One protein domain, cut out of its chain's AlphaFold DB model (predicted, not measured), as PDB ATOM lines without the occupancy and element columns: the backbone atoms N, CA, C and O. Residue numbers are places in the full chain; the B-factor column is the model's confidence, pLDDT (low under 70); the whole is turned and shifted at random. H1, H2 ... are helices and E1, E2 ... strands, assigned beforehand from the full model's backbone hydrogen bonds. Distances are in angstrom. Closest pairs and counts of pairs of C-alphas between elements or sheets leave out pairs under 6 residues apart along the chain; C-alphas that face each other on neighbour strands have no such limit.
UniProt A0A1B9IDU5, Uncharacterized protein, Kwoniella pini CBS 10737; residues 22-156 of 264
ATOM      1  N   GLU A  22     281.701 250.169 147.091       71.31
ATOM      2  CA  GLU A  22     283.079 249.682 147.168       71.31
ATOM      3  C   GLU A  22     283.349 248.986 148.515       71.31
ATOM      4  O   GLU A  22     282.721 249.293 149.526       71.31
ATOM      5  N   ALA A  23     284.301 248.048 148.556       72.06
ATOM      6  CA  ALA A  23     284.628 247.302 149.778       72.06
ATOM      7  C   ALA A  23     285.065 248.212 150.947       72.06
ATOM      8  O   ALA A  23     284.792 247.908 152.107       72.06
ATOM      9  N   SER A  24     285.701 249.344 150.633       75.75
ATOM     10  CA  SER A  24     286.097 250.394 151.578       75.75
ATOM     11  C   SER A  24     284.908 250.972 152.349       75.75
ATOM     12  O   SER A  24     285.006 251.174 153.555       75.75
ATOM     13  N   PHE A  25     283.772 251.167 151.681       77.50
ATOM     14  CA  PHE A  25     282.559 251.710 152.286       77.50
ATOM     15  C   PHE A  25     281.971 250.764 153.340       77.50
ATOM     16  O   PHE A  25     281.650 251.181 154.451       77.50
ATOM     17  N   TYR A  26     281.887 249.469 153.027       77.69
ATOM     18  CA  TYR A  26     281.413 248.465 153.984       77.69
ATOM     19  C   TYR A  26     282.373 248.302 155.168       77.69
ATOM     20  O   TYR A  26     281.926 248.132 156.302       77.69
ATOM     21  N   GLN A  27     283.684 248.409 154.926       82.31
ATOM     22  CA  GLN A  27     284.690 248.415 155.987       82.31
ATOM     23  C   GLN A  27     284.535 249.628 156.913       82.31
ATOM     24  O   GLN A  27     284.597 249.478 158.131       82.31
ATOM     25  N   GLU A  28     284.320 250.821 156.364       75.75
ATOM     26  CA  GLU A  28     284.122 252.038 157.153       75.75
ATOM     27  C   GLU A  28     282.847 251.957 157.999       75.75
ATOM     28  O   GLU A  28     282.895 252.201 159.204       75.75
ATOM     29  N   ALA A  29     281.735 251.510 157.411       77.06
ATOM     30  CA  ALA A  29     280.481 251.306 158.132       77.06
ATOM     31  C   ALA A  29     280.606 250.239 159.241       77.06
ATOM     32  O   ALA A  29     280.052 250.406 160.333       77.06
ATOM     33  N   TYR A  30     281.379 249.175 159.005       83.44
ATOM     34  CA  TYR A  30     281.699 248.161 160.013       83.44
ATOM     35  C   TYR A  30     282.504 248.736 161.181       83.44
ATOM     36  O   TYR A  30     282.127 248.559 162.339       83.44
ATOM     37  N   LEU A  31     283.574 249.484 160.889       81.88
ATOM     38  CA  LEU A  31     284.407 250.128 161.907       81.88
ATOM     39  C   LEU A  31     283.635 251.186 162.695       81.88
ATOM     40  O   LEU A  31     283.751 251.240 163.922       81.88
ATOM     41  N   ALA A  32     282.808 251.987 162.021       75.81
ATOM     42  CA  ALA A  32     281.933 252.961 162.662       75.81
ATOM     43  C   ALA A  32     280.965 252.288 163.648       75.81
ATOM     44  O   ALA A  32     280.640 252.873 164.680       75.81
ATOM     45  N   SER A  33     280.557 251.051 163.358       80.44
ATOM     46  CA  SER A  33     279.645 250.244 164.179       80.44
ATOM     47  C   SER A  33     280.360 249.365 165.214       80.44
ATOM     48  O   SER A  33     279.722 248.566 165.898       80.44
ATOM     49  N   SER A  34     281.680 249.497 165.368       80.19
ATOM     50  CA  SER A  34     282.478 248.660 166.276       80.19
ATOM     51  C   SER A  34     282.029 248.737 167.739       80.19
ATOM     52  O   SER A  34     282.033 247.721 168.432       80.19
ATOM     53  N   SER A  35     281.602 249.911 168.211       75.69
ATOM     54  CA  SER A  35     281.059 250.094 169.563       75.69
ATOM     55  C   SER A  35     279.768 249.303 169.778       75.69
ATOM     56  O   SER A  35     279.626 248.643 170.802       75.69
ATOM     57  N   TYR A  36     278.871 249.308 168.790       80.31
ATOM     58  CA  TYR A  36     277.628 248.538 168.812       80.31
ATOM     59  C   TYR A  36     277.897 247.030 168.846       80.31
ATOM     60  O   TYR A  36     277.357 246.308 169.681       80.31
ATOM     61  N   ILE A  37     278.804 246.556 167.989       84.38
ATOM     62  CA  ILE A  37     279.184 245.141 167.943       84.38
ATOM     63  C   ILE A  37     279.807 244.702 169.280       84.38
ATOM     64  O   ILE A  37     279.483 243.633 169.796       84.38
ATOM     65  N   ARG A  38     280.655 245.540 169.894       86.00
ATOM     66  CA  ARG A  38     281.212 245.277 171.233       86.00
ATOM     67  C   ARG A  38     280.142 245.255 172.323       86.00
ATOM     68  O   ARG A  38     280.230 244.411 173.210       86.00
ATOM     69  N   ALA A  39     279.134 246.123 172.247       81.31
ATOM     70  CA  ALA A  39     278.017 246.126 173.190       81.31
ATOM     71  C   ALA A  39     277.243 244.799 173.149       81.31
ATOM     72  O   ALA A  39     277.017 244.192 174.195       81.31
ATOM     73  N   ILE A  40     276.951 244.283 171.949       86.38
ATOM     74  CA  ILE A  40     276.372 242.940 171.780       86.38
ATOM     75  C   ILE A  40     277.279 241.875 172.409       86.38
ATOM     76  O   ILE A  40     276.808 241.004 173.138       86.38
ATOM     77  N   GLY A  41     278.591 241.949 172.166       89.25
ATOM     78  CA  GLY A  41     279.561 241.029 172.762       89.25
ATOM     79  C   GLY A  41     279.531 241.025 174.291       89.25
ATOM     80  O   GLY A  41     279.544 239.961 174.906       89.25
ATOM     81  N   ASN A  42     279.445 242.199 174.913       87.06
ATOM     82  CA  ASN A  42     279.337 242.329 176.366       87.06
ATOM     83  C   ASN A  42     278.016 241.758 176.895       87.06
ATOM     84  O   ASN A  42     278.018 241.071 177.914       87.06
ATOM     85  N   GLN A  43     276.912 241.963 176.175       85.94
ATOM     86  CA  GLN A  43     275.617 241.381 176.530       85.94
ATOM     87  C   GLN A  43     275.645 239.849 176.487       85.94
ATOM     88  O   GLN A  43     275.162 239.182 177.400       85.94
ATOM     89  N   LEU A  44     276.270 239.274 175.457       90.56
ATOM     90  CA  LEU A  44     276.459 237.827 175.352       90.56
ATOM     91  C   LEU A  44     277.269 237.274 176.533       90.56
ATOM     92  O   LEU A  44     276.949 236.205 177.052       90.56
ATOM     93  N   LYS A  45     278.297 238.001 176.988       91.00
ATOM     94  CA  LYS A  45     279.074 237.605 178.172       91.00
ATOM     95  C   LYS A  45     278.233 237.643 179.446       91.00
ATOM     96  O   LYS A  45     278.258 236.687 180.214       91.00
ATOM     97  N   LYS A  46     277.494 238.735 179.650       87.25
ATOM     98  CA  LYS A  46     276.726 238.992 180.874       87.25
ATOM     99  C   LYS A  46     275.550 238.029 181.041       87.25
ATOM    100  O   LYS A  46     275.421 237.413 182.093       87.25
ATOM    101  N   ASP A  47     274.730 237.881 180.002       86.50
ATOM    102  CA  ASP A  47     273.408 237.252 180.134       86.50
ATOM    103  C   ASP A  47     273.372 235.816 179.582       86.50
ATOM    104  O   ASP A  47     272.492 235.034 179.936       86.50
ATOM    105  N   TRP A  48     274.328 235.449 178.718       87.44
ATOM    106  CA  TRP A  48     274.305 234.182 177.969       87.44
ATOM    107  C   TRP A  48     275.527 233.287 178.212       87.44
ATOM    108  O   TRP A  48     275.668 232.246 177.570       87.44
ATOM    109  N   GLY A  49     276.412 233.663 179.141       88.69
ATOM    110  CA  GLY A  49     277.555 232.839 179.541       88.69
ATOM    111  C   GLY A  49     278.634 232.699 178.466       88.69
ATOM    112  O   GLY A  49     279.365 231.706 178.452       88.69
ATOM    113  N   PHE A  50     278.742 233.666 177.552       93.69
ATOM    114  CA  PHE A  50     279.875 233.716 176.633       93.69
ATOM    115  C   PHE A  50     281.141 234.141 177.376       93.69
ATOM    116  O   PHE A  50     281.120 234.980 178.273       93.69
ATOM    117  N   ARG A  51     282.278 233.602 176.949       93.81
ATOM    118  CA  ARG A  51     283.602 234.008 177.424       93.81
ATOM    119  C   ARG A  51     284.556 234.201 176.257       93.81
ATOM    120  O   ARG A  51     284.243 233.816 175.133       93.81
ATOM    121  N   GLN A  52     285.713 234.791 176.536       93.00
ATOM    122  CA  GLN A  52     286.789 234.894 175.555       93.00
ATOM    123  C   GLN A  52     287.313 233.502 175.180       93.00
ATOM    124  O   GLN A  52     287.329 232.598 176.024       93.00
ATOM    125  N   ILE A  53     287.702 233.332 173.918       90.50
ATOM    126  CA  ILE A  53     288.308 232.096 173.420       90.50
ATOM    127  C   ILE A  53     289.732 231.992 173.968       90.50
ATOM    128  O   ILE A  53     290.519 232.932 173.909       90.50
ATOM    129  N   GLU A  54     290.064 230.831 174.522       90.62
ATOM    130  CA  GLU A  54     291.394 230.547 175.051       90.62
ATOM    131  C   GLU A  54     292.197 229.669 174.081       90.62
ATOM    132  O   GLU A  54     291.651 228.972 173.224       90.62
ATOM    133  N   LYS A  55     293.521 229.606 174.260       87.25
ATOM    134  CA  LYS A  55     294.415 228.747 173.452       87.25
ATOM    135  C   LYS A  55     294.032 227.258 173.502       87.25
ATOM    136  O   LYS A  55     294.245 226.512 172.541       87.25
ATOM    137  N   SER A  56     293.457 226.828 174.624       88.19
ATOM    138  CA  SER A  56     292.909 225.483 174.822       88.19
ATOM    139  C   SER A  56     291.722 225.210 173.887       88.19
ATOM    140  O   SER A  56     291.645 224.136 173.285       88.19
ATOM    141  N   ASP A  57     290.846 226.198 173.692       87.25
ATOM    142  CA  ASP A  57     289.706 226.119 172.782       87.25
ATOM    143  C   ASP A  57     290.168 226.070 171.331       87.25
ATOM    144  O   ASP A  57     289.667 225.248 170.566       87.25
ATOM    145  N   VAL A  58     291.162 226.883 170.950       85.50
ATOM    146  CA  VAL A  58     291.671 226.875 169.567       85.50
ATOM    147  C   VAL A  58     292.195 225.497 169.189       85.50
ATOM    148  O   VAL A  58     291.901 225.006 168.104       85.50
ATOM    149  N   SER A  59     292.896 224.836 170.111       83.88
ATOM    150  CA  SER A  59     293.394 223.470 169.915       83.88
ATOM    151  C   SER A  59     292.255 222.451 169.781       83.88
ATOM    152  O   SER A  59     292.334 221.534 168.968       83.88
ATOM    153  N   LYS A  60     291.180 222.619 170.560       83.62
ATOM    154  CA  LYS A  60     290.011 221.728 170.577       83.62
ATOM    155  C   LYS A  60     289.124 221.879 169.342       83.62
ATOM    156  O   LYS A  60     288.531 220.901 168.895       83.62
ATOM    157  N   TYR A  61     289.016 223.094 168.815       81.31
ATOM    158  CA  TYR A  61     288.079 223.447 167.749       81.31
ATOM    159  C   TYR A  61     288.771 223.778 166.422       81.31
ATOM    160  O   TYR A  61     288.174 224.423 165.561       81.31
ATOM    161  N   GLN A  62     290.004 223.310 166.211       77.12
ATOM    162  CA  GLN A  62     290.585 223.242 164.868       77.12
ATOM    163  C   GLN A  62     289.671 222.415 163.934       77.12
ATOM    164  O   GLN A  62     289.174 221.367 164.353       77.12
ATOM    165  N   PRO A  63     289.444 222.831 162.673       74.94
ATOM    166  CA  PRO A  63     290.012 223.993 161.982       74.94
ATOM    167  C   PRO A  63     289.131 225.259 162.035       74.94
ATOM    168  O   PRO A  63     289.347 226.189 161.261       74.94
ATOM    169  N   PHE A  64     288.100 225.298 162.882       76.50
ATOM    170  CA  PHE A  64     287.127 226.398 162.912       76.50
ATOM    171  C   PHE A  64     287.700 227.679 163.514       76.50
ATOM    172  O   PHE A  64     287.357 228.767 163.046       76.50
ATOM    173  N   LEU A  65     288.549 227.535 164.534       81.31
ATOM    174  CA  LEU A  65     289.183 228.643 165.237       81.31
ATOM    175  C   LEU A  65     290.553 228.983 164.650       81.31
ATOM    176  O   LEU A  65     291.386 228.111 164.390       81.31
ATOM    177  N   SER A  66     290.786 230.280 164.478       75.81
ATOM    178  CA  SER A  66     292.072 230.847 164.084       75.81
ATOM    179  C   SER A  66     292.883 231.252 165.318       75.81
ATOM    180  O   SER A  66     292.321 231.761 166.283       75.81
ATOM    181  N   ASN A  67     294.207 231.068 165.255       70.81
ATOM    182  CA  ASN A  67     295.175 231.539 166.260       70.81
ATOM    183  C   ASN A  67     295.576 233.016 166.073       70.81
ATOM    184  O   ASN A  67     296.469 233.496 166.766       70.81
ATOM    185  N   ASN A  68     294.988 233.730 165.111       68.12
ATOM    186  CA  ASN A  68     295.331 235.131 164.876       68.12
ATOM    187  C   ASN A  68     294.678 236.015 165.950       68.12
ATOM    188  O   ASN A  68     293.574 236.515 165.749       68.12
ATOM    189  N   GLU A  69     295.373 236.181 167.078       62.66
ATOM    190  CA  GLU A  69     294.948 236.994 168.230       62.66
ATOM    191  C   GLU A  69     294.916 238.509 167.911       62.66
ATOM    192  O   GLU A  69     294.213 239.260 168.584       62.66
ATOM    193  N   ASP A  70     295.604 238.967 166.858       56.31
ATOM    194  CA  ASP A  70     295.964 240.387 166.723       56.31
ATOM    195  C   ASP A  70     294.947 241.305 166.014       56.31
ATOM    196  O   ASP A  70     295.192 242.501 165.930       56.31
ATOM    197  N   ASP A  71     293.790 240.822 165.544       76.38
ATOM    198  CA  ASP A  71     292.849 241.672 164.782       76.38
ATOM    199  C   ASP A  71     291.371 241.252 164.928       76.38
ATOM    200  O   ASP A  71     290.616 241.233 163.948       76.38
ATOM    201  N   LEU A  72     290.916 240.895 166.134       85.75
ATOM    202  CA  LEU A  72     289.522 240.489 166.375       85.75
ATOM    203  C   LEU A  72     288.702 241.578 167.082       85.75
ATOM    204  O   LEU A  72     289.104 242.154 168.090       85.75
ATOM    205  N   LEU A  73     287.515 241.857 166.541       86.94
ATOM    206  CA  LEU A  73     286.513 242.737 167.138       86.94
ATOM    207  C   LEU A  73     285.671 242.000 168.185       86.94
ATOM    208  O   LEU A  73     285.362 242.576 169.227       86.94
ATOM    209  N   LEU A  74     285.311 240.745 167.903       90.88
ATOM    210  CA  LEU A  74     284.706 239.813 168.855       90.88
ATOM    211  C   LEU A  74     285.409 238.464 168.756       90.88
ATOM    212  O   LEU A  74     285.630 237.965 167.655       90.88
ATOM    213  N   ASP A  75     285.703 237.879 169.909       92.75
ATOM    214  CA  ASP A  75     286.348 236.575 170.052       92.75
ATOM    215  C   ASP A  75     285.702 235.857 171.242       92.75
ATOM    216  O   ASP A  75     286.097 236.040 172.394       92.75
ATOM    217  N   LEU A  76     284.591 235.167 170.976       93.69
ATOM    218  CA  LEU A  76     283.674 234.660 171.993       93.69
ATOM    219  C   LEU A  76     283.265 233.210 171.741       93.69
ATOM    220  O   LEU A  76     282.977 232.809 170.612       93.69
ATOM    221  N   ILE A  77     283.140 232.457 172.831       93.00
ATOM    222  CA  ILE A  77     282.599 231.099 172.850       93.00
ATOM    223  C   ILE A  77     281.603 230.925 173.998       93.00
ATOM    224  O   ILE A  77     281.850 231.363 175.123       93.00
ATOM    225  N   CYS A  78     280.473 230.277 173.716       91.56
ATOM    226  CA  CYS A  78     279.497 229.854 174.720       91.56
ATOM    227  C   CYS A  78     279.767 228.410 175.158       91.56
ATOM    228  O   CYS A  78     279.921 227.517 174.321       91.56
ATOM    229  N   THR A  79     279.813 228.177 176.472       80.44
ATOM    230  CA  THR A  79     280.127 226.868 177.074       80.44
ATOM    231  C   THR A  79     278.936 226.180 177.740       80.44
ATOM    232  O   THR A  79     279.068 225.036 178.171       80.44
ATOM    233  N   THR A  80     277.788 226.850 177.847       75.44
ATOM    234  CA  THR A  80     276.671 226.433 178.712       75.44
ATOM    235  C   THR A  80     275.589 225.620 177.998       75.44
ATOM    236  O   THR A  80     274.862 224.880 178.657       75.44
ATOM    237  N   ALA A  81     275.474 225.715 176.671       71.62
ATOM    238  CA  ALA A  81     274.443 225.040 175.871       71.62
ATOM    239  C   ALA A  81     274.985 224.739 174.444       71.62
ATOM    240  O   ALA A  81     276.211 224.597 174.335       71.62
ATOM    241  N   PRO A  82     274.182 224.538 173.363       79.38
ATOM    242  CA  PRO A  82     274.776 224.164 172.083       79.38
ATOM    243  C   PRO A  82     275.797 225.223 171.659       79.38
ATOM    244  O   PRO A  82     275.629 226.413 171.917       79.38
ATOM    245  N   GLN A  83     276.922 224.779 171.107       86.88
ATOM    246  CA  GLN A  83     278.110 225.624 171.087       86.88
ATOM    247  C   GLN A  83     277.926 226.773 170.092       86.88
ATOM    248  O   GLN A  83     277.614 226.560 168.914       86.88
ATOM    249  N   HIS A  84     278.129 227.990 170.587       90.62
ATOM    250  CA  HIS A  84     278.153 229.211 169.794       90.62
ATOM    251  C   HIS A  84     279.582 229.748 169.786       90.62
ATOM    252  O   HIS A  84     280.152 229.994 170.847       90.62
ATOM    253  N   ILE A  85     280.153 229.925 168.599       91.56
ATOM    254  CA  ILE A  85     281.497 230.462 168.382       91.56
ATOM    255  C   ILE A  85     281.400 231.708 167.506       91.56
ATOM    256  O   ILE A  85     280.775 231.675 166.443       91.56
ATOM    257  N   ILE A  86     282.061 232.783 167.930       92.25
ATOM    258  CA  ILE A  86     282.154 234.056 167.217       92.25
ATOM    259  C   ILE A  86     283.620 234.493 167.193       92.25
ATOM    260  O   ILE A  86     284.175 234.836 168.227       92.25
ATOM    261  N   GLN A  87     284.226 234.532 166.011       90.38
ATOM    262  CA  GLN A  87     285.503 235.192 165.743       90.38
ATOM    263  C   GLN A  87     285.308 236.186 164.600       90.38
ATOM    264  O   GLN A  87     285.405 235.840 163.419       90.38
ATOM    265  N   LEU A  88     284.998 237.429 164.955       89.44
ATOM    266  CA  LEU A  88     284.804 238.510 163.999       89.44
ATOM    267  C   LEU A  88     286.079 239.341 163.877       89.44
ATOM    268  O   LEU A  88     286.491 239.940 164.869       89.44
ATOM    269  N   PRO A  89     286.688 239.437 162.683       88.19
ATOM    270  CA  PRO A  89     287.856 240.279 162.479       88.19
ATOM    271  C   PRO A  89     287.493 241.767 162.532       88.19
ATOM    272  O   PRO A  89     286.360 242.148 162.237       88.19
ATOM    273  N   ILE A  90     288.462 242.624 162.853       85.75
ATOM    274  CA  ILE A  90     288.366 244.093 162.739       85.75
ATOM    275  C   ILE A  90     288.252 244.506 161.263       85.75
ATOM    276  O   ILE A  90     287.569 245.474 160.918       85.75
ATOM    277  N   ASN A  91     288.898 243.752 160.375       82.81
ATOM    278  CA  ASN A  91     288.831 243.963 158.939       82.81
ATOM    279  C   ASN A  91     287.817 243.009 158.290       82.81
ATOM    280  O   ASN A  91     288.045 241.803 158.205       82.81
ATOM    281  N   LEU A  92     286.717 243.561 157.785       75.88
ATOM    282  CA  LEU A  92     285.639 242.864 157.088       75.88
ATOM    283  C   LEU A  92     286.134 242.139 155.829       75.88
ATOM    284  O   LEU A  92     285.574 241.113 155.458       75.88
ATOM    285  N   ILE A  93     287.218 242.610 155.198       72.62
ATOM    286  CA  ILE A  93     287.850 241.943 154.041       72.62
ATOM    287  C   ILE A  93     288.395 240.558 154.433       72.62
ATOM    288  O   ILE A  93     288.441 239.645 153.605       72.62
ATOM    289  N   ASN A  94     288.764 240.375 155.704       71.38
ATOM    290  CA  ASN A  94     289.231 239.090 156.223       71.38
ATOM    291  C   ASN A  94     288.079 238.108 156.473       71.38
ATOM    292  O   ASN A  94     288.332 236.918 156.648       71.38
ATOM    293  N   LEU A  95     286.824 238.567 156.443       70.69
ATOM    294  CA  LEU A  95     285.642 237.715 156.511       70.69
ATOM    295  C   LEU A  95     285.413 237.033 155.148       70.69
ATOM    296  O   LEU A  95     284.504 237.368 154.385       70.69
ATOM    297  N   LYS A  96     286.277 236.075 154.806       66.94
ATOM    298  CA  LYS A  96     286.164 235.276 153.580       66.94
ATOM    299  C   LYS A  96     285.163 234.155 153.802       66.94
ATOM    300  O   LYS A  96     285.542 233.004 154.024       66.94
ATOM    301  N   ILE A  97     283.876 234.481 153.693       64.06
ATOM    302  CA  ILE A  97     282.824 233.471 153.797       64.06
ATOM    303  C   ILE A  97     282.869 232.581 152.553       64.06
ATOM    304  O   ILE A  97     282.236 232.833 151.530       64.06
ATOM    305  N   THR A  98     283.699 231.549 152.623       53.91
ATOM    306  CA  THR A  98     283.910 230.618 151.525       53.91
ATOM    307  C   THR A  98     283.009 229.416 151.794       53.91
ATOM    308  O   THR A  98     283.213 228.730 152.792       53.91
ATOM    309  N   PRO A  99     282.021 229.099 150.939       49.69
ATOM    310  CA  PRO A  99     281.059 228.022 151.197       49.69
ATOM    311  C   PRO A  99     281.649 226.606 151.031       49.69
ATOM    312  O   PRO A  99     280.932 225.661 150.715       49.69
ATOM    313  N   LYS A 100     282.966 226.427 151.175       49.72
ATOM    314  CA  LYS A 100     283.650 225.176 150.834       49.72
ATOM    315  C   LYS A 100     284.708 224.801 151.862       49.72
ATOM    316  O   LYS A 100     285.894 225.035 151.671       49.72
ATOM    317  N   CYS A 101     284.263 224.091 152.887       44.41
ATOM    318  CA  CYS A 101     285.020 222.953 153.384       44.41
ATOM    319  C   CYS A 101     284.053 221.776 153.496       44.41
ATOM    320  O   CYS A 101     283.154 221.779 154.333       44.41
ATOM    321  N   GLN A 102     284.223 220.791 152.611       48.16
ATOM    322  CA  GLN A 102     283.726 219.434 152.824       48.16
ATOM    323  C   GLN A 102     284.524 218.858 153.999       48.16
ATOM    324  O   GLN A 102     285.527 218.184 153.808       48.16
ATOM    325  N   MET A 103     284.143 219.235 155.214       50.62
ATOM    326  CA  MET A 103     284.576 218.577 156.439       50.62
ATOM    327  C   MET A 103     283.433 217.668 156.867       50.62
ATOM    328  O   MET A 103     282.271 218.087 156.864       50.62
ATOM    329  N   ASP A 104     283.763 216.414 157.161       49.44
ATOM    330  CA  ASP A 104     282.799 215.361 157.454       49.44
ATOM    331  C   ASP A 104     281.789 215.806 158.522       49.44
ATOM    332  O   ASP A 104     282.129 216.250 159.619       49.44
ATOM    333  N   SER A 105     280.513 215.710 158.151       52.66
ATOM    334  CA  SER A 105     279.357 216.391 158.752       52.66
ATOM    335  C   SER A 105     279.040 216.084 160.229       52.66
ATOM    336  O   SER A 105     278.071 216.626 160.763       52.66
ATOM    337  N   LEU A 106     279.841 215.268 160.922       51.03
ATOM    338  CA  LEU A 106     279.573 214.864 162.305       51.03
ATOM    339  C   LEU A 106     279.955 215.927 163.347       51.03
ATOM    340  O   LEU A 106     279.159 216.192 164.247       51.03
ATOM    341  N   ALA A 107     281.117 216.580 163.223       64.75
ATOM    342  CA  ALA A 107     281.607 217.516 164.249       64.75
ATOM    343  C   ALA A 107     280.815 218.832 164.298       64.75
ATOM    344  O   ALA A 107     280.739 219.487 165.330       64.75
ATOM    345  N   LEU A 108     280.183 219.217 163.188       70.62
ATOM    346  CA  LEU A 108     279.418 220.458 163.112       70.62
ATOM    347  C   LEU A 108     278.092 220.374 163.862       70.62
ATOM    348  O   LEU A 108     277.571 221.408 164.264       70.62
ATOM    349  N   SER A 109     277.525 219.179 164.035       73.94
ATOM    350  CA  SER A 109     276.205 218.989 164.651       73.94
ATOM    351  C   SER A 109     276.110 219.522 166.088       73.94
ATOM    352  O   SER A 109     275.036 219.954 166.489       73.94
ATOM    353  N   SER A 110     277.227 219.588 166.823       77.44
ATOM    354  CA  SER A 110     277.291 220.137 168.186       77.44
ATOM    355  C   SER A 110     277.248 221.667 168.264       77.44
ATOM    356  O   SER A 110     277.156 222.216 169.362       77.44
ATOM    357  N   PHE A 111     277.347 222.353 167.120       84.00
ATOM    358  CA  PHE A 111     277.347 223.810 167.043       84.00
ATOM    359  C   PHE A 111     276.034 224.343 166.498       84.00
ATOM    360  O   PHE A 111     275.601 223.951 165.405       84.00
ATOM    361  N   SER A 112     275.483 225.313 167.218       87.06
ATOM    362  CA  SER A 112     274.361 226.122 166.751       87.06
ATOM    363  C   SER A 112     274.837 227.327 165.954       87.06
ATOM    364  O   SER A 112     274.288 227.629 164.895       87.06
ATOM    365  N   THR A 113     275.921 227.971 166.393       88.56
ATOM    366  CA  THR A 113     276.526 229.091 165.663       88.56
ATOM    367  C   THR A 113     278.021 228.892 165.531       88.56
ATOM    368  O   THR A 113     278.711 228.654 166.517       88.56
ATOM    369  N   ILE A 114     278.535 229.049 164.318       88.75
ATOM    370  CA  ILE A 114     279.952 229.282 164.060       88.75
ATOM    371  C   ILE A 114     280.025 230.480 163.127       88.75
ATOM    372  O   ILE A 114     279.529 230.421 162.006       88.75
ATOM    373  N   LEU A 115     280.616 231.568 163.594       88.25
ATOM    374  CA  LEU A 115     280.830 232.779 162.819       88.25
ATOM    375  C   LEU A 115     282.314 233.118 162.877       88.25
ATOM    376  O   LEU A 115     282.746 233.798 163.800       88.25
ATOM    377  N   THR A 116     283.099 232.612 161.928       85.81
ATOM    378  CA  THR A 116     284.543 232.874 161.835       85.81
ATOM    379  C   THR A 116     284.923 233.356 160.437       85.81
ATOM    380  O   THR A 116     284.131 233.293 159.496       85.81
ATOM    381  N   SER A 117     286.160 233.833 160.270       77.75
ATOM    382  CA  SER A 117     286.681 234.291 158.971       77.75
ATOM    383  C   SER A 117     286.663 233.216 157.883       77.75
ATOM    384  O   SER A 117     286.669 233.549 156.701       77.75
ATOM    385  N   CYS A 118     286.687 231.943 158.280       74.75
ATOM    386  CA  CYS A 118     286.829 230.799 157.384       74.75
ATOM    387  C   CYS A 118     285.548 229.970 157.278       74.75
ATOM    388  O   CYS A 118     285.401 229.195 156.332       74.75
ATOM    389  N   TYR A 119     284.642 230.091 158.250       79.69
ATOM    390  CA  TYR A 119     283.488 229.218 158.348       79.69
ATOM    391  C   TYR A 119     282.276 229.939 158.930       79.69
ATOM    392  O   TYR A 119     282.366 230.646 159.932       79.69
ATOM    393  N   VAL A 120     281.124 229.711 158.301       82.44
ATOM    394  CA  VAL A 120     279.838 230.231 158.752       82.44
ATOM    395  C   VAL A 120     278.841 229.087 158.844       82.44
ATOM    396  O   VAL A 120     278.589 228.382 157.866       82.44
ATOM    397  N   LYS A 121     278.248 228.933 160.023       85.50
ATOM    398  CA  LYS A 121     277.094 228.084 160.284       85.50
ATOM    399  C   LYS A 121     276.166 228.805 161.242       85.50
ATOM    400  O   LYS A 121     276.574 229.214 162.323       85.50
ATOM    401  N   ILE A 122     274.910 228.920 160.847       85.81
ATOM    402  CA  ILE A 122     273.846 229.514 161.647       85.81
ATOM    403  C   ILE A 122     272.690 228.528 161.598       85.81
ATOM    404  O   ILE A 122     272.271 228.134 160.514       85.81
ATOM    405  N   THR A 123     272.220 228.082 162.754       86.44
ATOM    406  CA  THR A 123     271.036 227.222 162.893       86.44
ATOM    407  C   THR A 123     269.889 227.978 163.555       86.44
ATOM    408  O   THR A 123     270.074 229.102 164.024       86.44
ATOM    409  N   ASP A 124     268.715 227.355 163.635       83.62
ATOM    410  CA  ASP A 124     267.536 227.948 164.274       83.62
ATOM    411  C   ASP A 124     267.792 228.289 165.751       83.62
ATOM    412  O   ASP A 124     267.355 229.334 166.230       83.62
ATOM    413  N   GLU A 125     268.610 227.496 166.451       85.88
ATOM    414  CA  GLU A 125     269.006 227.771 167.836       85.88
ATOM    415  C   GLU A 125     269.832 229.061 167.981       85.88
ATOM    416  O   GLU A 125     269.817 229.682 169.039       85.88
ATOM    417  N   THR A 126     270.511 229.521 166.919       86.00
ATOM    418  CA  THR A 126     271.186 230.839 166.917       86.00
ATOM    419  C   THR A 126     270.182 231.971 167.092       86.00
ATOM    420  O   THR A 126     270.450 232.958 167.770       86.00
ATOM    421  N   ILE A 127     269.023 231.834 166.451       82.38
ATOM    422  CA  ILE A 127     268.023 232.895 166.313       82.38
ATOM    423  C   ILE A 127     267.213 233.054 167.609       82.38
ATOM    424  O   ILE A 127     266.608 234.101 167.831       82.38
ATOM    425  N   ILE A 128     267.236 232.040 168.480       84.50
ATOM    426  CA  ILE A 128     266.647 232.081 169.825       84.50
ATOM    427  C   ILE A 128     267.441 233.031 170.740       84.50
ATOM    428  O   ILE A 128     266.874 233.653 171.636       84.50
ATOM    429  N   VAL A 129     268.747 233.190 170.501       85.38
ATOM    430  CA  VAL A 129     269.609 234.089 171.274       85.38
ATOM    431  C   VAL A 129     269.493 235.507 170.711       85.38
ATOM    432  O   VAL A 129     270.101 235.838 169.693       85.38
ATOM    433  N   ASN A 130     268.718 236.365 171.381       81.31
ATOM    434  CA  ASN A 130     268.388 237.707 170.882       81.31
ATOM    435  C   ASN A 130     269.613 238.551 170.464       81.31
ATOM    436  O   ASN A 130     269.589 239.080 169.350       81.31
ATOM    437  N   PRO A 131     270.702 238.647 171.257       85.12
ATOM    438  CA  PRO A 131     271.861 239.441 170.845       85.12
ATOM    439  C   PRO A 131     272.599 238.847 169.631       85.12
ATOM    440  O   PRO A 131     273.116 239.590 168.799       85.12
ATOM    441  N   LEU A 132     272.600 237.515 169.463       87.88
ATOM    442  CA  LEU A 132     273.146 236.878 168.255       87.88
ATOM    443  C   LEU A 132     272.274 237.150 167.036       87.88
ATOM    444  O   LEU A 132     272.795 237.470 165.973       87.88
ATOM    445  N   LYS A 133     270.951 237.040 167.176       85.44
ATOM    446  CA  LYS A 133     270.004 237.352 166.102       85.44
ATOM    447  C   LYS A 133     270.202 238.779 165.591       85.44
ATOM    448  O   LYS A 133     270.193 238.992 164.376       85.44
ATOM    449  N   ASP A 134     270.382 239.729 166.502       81.06
ATOM    450  CA  ASP A 134     270.641 241.131 166.172       81.06
ATOM    451  C   ASP A 134     271.971 241.283 165.422       81.06
ATOM    452  O   ASP A 134     271.998 241.798 164.306       81.06
ATOM    453  N   LEU A 135     273.052 240.691 165.947       87.94
ATOM    454  CA  LEU A 135     274.361 240.675 165.287       87.94
ATOM    455  C   LEU A 135     274.298 240.098 163.867       87.94
ATOM    456  O   LEU A 135     274.833 240.696 162.935       87.94
ATOM    457  N   ILE A 136     273.638 238.952 163.682       87.56
ATOM    458  CA  ILE A 136     273.488 238.321 162.366       87.56
ATOM    459  C   ILE A 136     272.691 239.219 161.421       87.56
ATOM    460  O   ILE A 136     273.099 239.402 160.276       87.56
ATOM    461  N   SER A 137     271.592 239.811 161.891       81.75
ATOM    462  CA  SER A 137     270.764 240.711 161.080       81.75
ATOM    463  C   SER A 137     271.545 241.960 160.668       81.75
ATOM    464  O   SER A 137     271.537 242.344 159.499       81.75
ATOM    465  N   PHE A 138     272.287 242.553 161.602       84.50
ATOM    466  CA  PHE A 138     273.165 243.686 161.344       84.50
ATOM    467  C   PHE A 138     274.227 243.350 160.289       84.50
ATOM    468  O   PHE A 138     274.388 244.081 159.312       84.50
ATOM    469  N   LEU A 139     274.916 242.214 160.434       84.81
ATOM    470  CA  LEU A 139     275.936 241.783 159.477       84.81
ATOM    471  C   LEU A 139     275.343 241.449 158.102       84.81
ATOM    472  O   LEU A 139     275.956 241.771 157.090       84.81
ATOM    473  N   GLN A 140     274.146 240.857 158.032       82.25
ATOM    474  CA  GLN A 140     273.434 240.633 156.767       82.25
ATOM    475  C   GLN A 140     273.117 241.945 156.044       82.25
ATOM    476  O   GLN A 140     273.216 242.015 154.822       82.25
ATOM    477  N   CYS A 141     272.749 242.981 156.793       75.38
ATOM    478  CA  CYS A 141     272.495 244.314 156.260       75.38
ATOM    479  C   CYS A 141     273.785 245.020 155.809       75.38
ATOM    480  O   CYS A 141     273.764 245.792 154.858       75.38
ATOM    481  N   LEU A 142     274.905 244.763 156.484       77.75
ATOM    482  CA  LEU A 142     276.180 245.422 156.216       77.75
ATOM    483  C   LEU A 142     276.993 244.755 155.099       77.75
ATOM    484  O   LEU A 142     277.797 245.405 154.443       77.75
ATOM    485  N   LEU A 143     276.840 243.450 154.901       76.00
ATOM    486  CA  LEU A 143     277.661 242.694 153.963       76.00
ATOM    487  C   LEU A 143     277.125 242.772 152.523       76.00
ATOM    488  O   LEU A 143     275.915 242.850 152.308       76.00
ATOM    489  N   PRO A 144     278.002 242.651 151.505       69.50
ATOM    490  CA  PRO A 144     277.565 242.438 150.128       69.50
ATOM    491  C   PRO A 144     276.595 241.257 150.041       69.50
ATOM    492  O   PRO A 144     276.755 240.268 150.760       69.50
ATOM    493  N   SER A 145     275.625 241.315 149.126       68.25
ATOM    494  CA  SER A 145     274.519 240.346 149.081       68.25
ATOM    495  C   SER A 145     274.975 238.880 149.047       68.25
ATOM    496  O   SER A 145     274.341 238.038 149.670       68.25
ATOM    497  N   SER A 146     276.095 238.559 148.391       66.50
ATOM    498  CA  SER A 146     276.664 237.200 148.388       66.50
ATOM    499  C   SER A 146     277.054 236.702 149.785       66.50
ATOM    500  O   SER A 146     276.815 235.545 150.120       66.50
ATOM    501  N   ASN A 147     277.620 237.581 150.609       72.38
ATOM    502  CA  ASN A 147     278.055 237.285 151.971       72.38
ATOM    503  C   ASN A 147     276.864 237.318 152.940       72.38
ATOM    504  O   ASN A 147     276.737 236.455 153.805       72.38
ATOM    505  N   ALA A 148     275.929 238.250 152.758       70.31
ATOM    506  CA  ALA A 148     274.690 238.278 153.533       70.31
ATOM    507  C   ALA A 148     273.883 236.973 153.386       70.31
ATOM    508  O   ALA A 148     273.385 236.423 154.367       70.31
ATOM    509  N   LEU A 149     273.820 236.416 152.171       64.94
ATOM    510  CA  LEU A 149     273.168 235.127 151.921       64.94
ATOM    511  C   LEU A 149     273.841 233.974 152.672       64.94
ATOM    512  O   LEU A 149     273.157 233.074 153.145       64.94
ATOM    513  N   SER A 150     275.163 234.009 152.834       73.56
ATOM    514  CA  SER A 150     275.875 232.983 153.606       73.56
ATOM    515  C   SER A 150     275.639 233.068 155.117       73.56
ATOM    516  O   SER A 150     275.799 232.066 155.806       73.56
ATOM    517  N   LEU A 151     275.190 234.223 155.622       79.38
ATOM    518  CA  LEU A 151     274.714 234.383 156.997       79.38
ATOM    519  C   LEU A 151     273.227 234.021 157.160       79.38
ATOM    520  O   LEU A 151     272.671 234.181 158.246       79.38
ATOM    521  N   SER A 152     272.531 233.618 156.095       72.88
ATOM    522  CA  SER A 152     271.114 233.272 156.193       72.88
ATOM    523  C   SER A 152     270.951 231.879 156.811       72.88
ATOM    524  O   SER A 152     271.637 230.946 156.385       72.88
ATOM    525  N   PRO A 153     270.053 231.703 157.795       68.06
ATOM    526  CA  PRO A 153     269.794 230.389 158.365       68.06
ATOM    527  C   PRO A 153     269.249 229.426 157.292       68.06
ATOM    528  O   PRO A 153     268.514 229.852 156.391       68.06
ATOM    529  N   PRO A 154     269.583 228.124 157.364       61.22
ATOM    530  CA  PRO A 154     269.046 227.115 156.467       61.22
ATOM    531  C   PRO A 154     267.541 227.035 156.694       61.22
ATOM    532  O   PRO A 154     267.080 226.640 157.757       61.22
ATOM    533  N   THR A 155     266.764 227.436 155.693       52.69
ATOM    534  CA  THR A 155     265.308 227.542 155.789       52.69
ATOM    535  C   THR A 155     264.665 226.192 156.115       52.69
ATOM    536  O   THR A 155     264.380 225.401 155.215       52.69
ATOM    537  N   LYS A 156     264.377 225.945 157.392       44.59
ATOM    538  CA  LYS A 156     263.349 225.005 157.839       44.59
ATOM    539  C   LYS A 156     262.244 225.827 158.492       44.59
ATOM    540  O   LYS A 156     262.268 226.083 159.680       44.59
TER     541      LYS A 156
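Overview. This is residues 22 to 156 of the 264 residues of an uncharacterized protein of Kwoniella pini CBS 10737 (UniProt A0A1B9IDU5). A five-stranded sheet makes a wall with H2 and H5 over the same face; H6 runs beside H2 in the opposite direction and grazes the sheet. H1 packs near the far end of H6, and H7 folds back on that end. The printed part has 135 residues, with seven named helices and five named strands in the order H1 H2 E1 H3 E2 E3 H4 E4 E5 H5 H6 H7. The sheet is mixed, in the order E1 E2 E3 E4 E5 with E3 and E4 parallel, and the class is mixed, helices and strands. The whole is compact and rounded, with a radius of gyration of the C-alphas of 13.9 A and spans of 38 by 33 by 30 A.

Arrangement. Start at H1, residues 23 to 32, which meets H2, residues 34 to 48, only through their link. H2 is on the sheet at a height of 9.0 A, over E1, residues 50 to 52, and E2, residues 72 to 78; its closest C-alphas to E2 are Gly 41 and Leu 74, 6.6 A. This gives two layers, a helix on one face of a sheet. E1 and E2 are antiparallel, with N 51 and O 77 2.9 A apart. H3, residues 55 to 60, touches no helix. E2 and E3, residues 83 to 89, form a hairpin, with N 76 and O 86 at 2.8 A. H4, residues 107 to 110, only grazes the sheet with residues 108 to 110. E3, H4 and E4, residues 111 to 115, form a strand-helix-strand unit, two parallel strands with a helix between, with a right-handed crossover; N 85 and O 113 are 2.8 A apart. E4 and E5, residues 120 to 122, form a hairpin, with N 114 and O 121 at 2.8 A. H5, residues 124 to 128, is over E4, on the same face as H2. The hub is H6, residues 130 to 142, touching four helices. Its residues 131 to 135 touch H2 at a shallow tilt of 22 degrees, opposite ways; Ile 40 and Pro 131 have the closest C-alphas, 5.8 A. Residue 142 alone only just touches H1, with 3 pairs of C-alphas within 8 A. H6 touches H7, residues 145 to 150, only at the corner, and H5 likewise, only just, with 3 pairs. Each O i to N i+4 pair is within hydrogen-bond range in H1, H2, H3 and H6; H7 has 1 of 2, H5 0 of 1 with 1 of 2 O i to N i+3 pairs, and H4 is too short.

Along the chain. Find C-alpha 23 at (284.628, 247.302, 149.778), where H1 begins its 14.3 A. H2 is 20.3 A long, E2 16.8 A, E3 19.6 A and H6 18.3 A. H7 ends at C-alpha 150, (275.875, 232.983, 153.606).

Size, cuts and confidence. Look to Glu 22 and Thr 80 for the C-alphas farthest apart, 39.7 A. The printed part has no cut; the long links are H3 to E2 and E3 to H4. The model's mean pLDDT over the printed part is 78.5, and among the residues under 70 are 96 to 107.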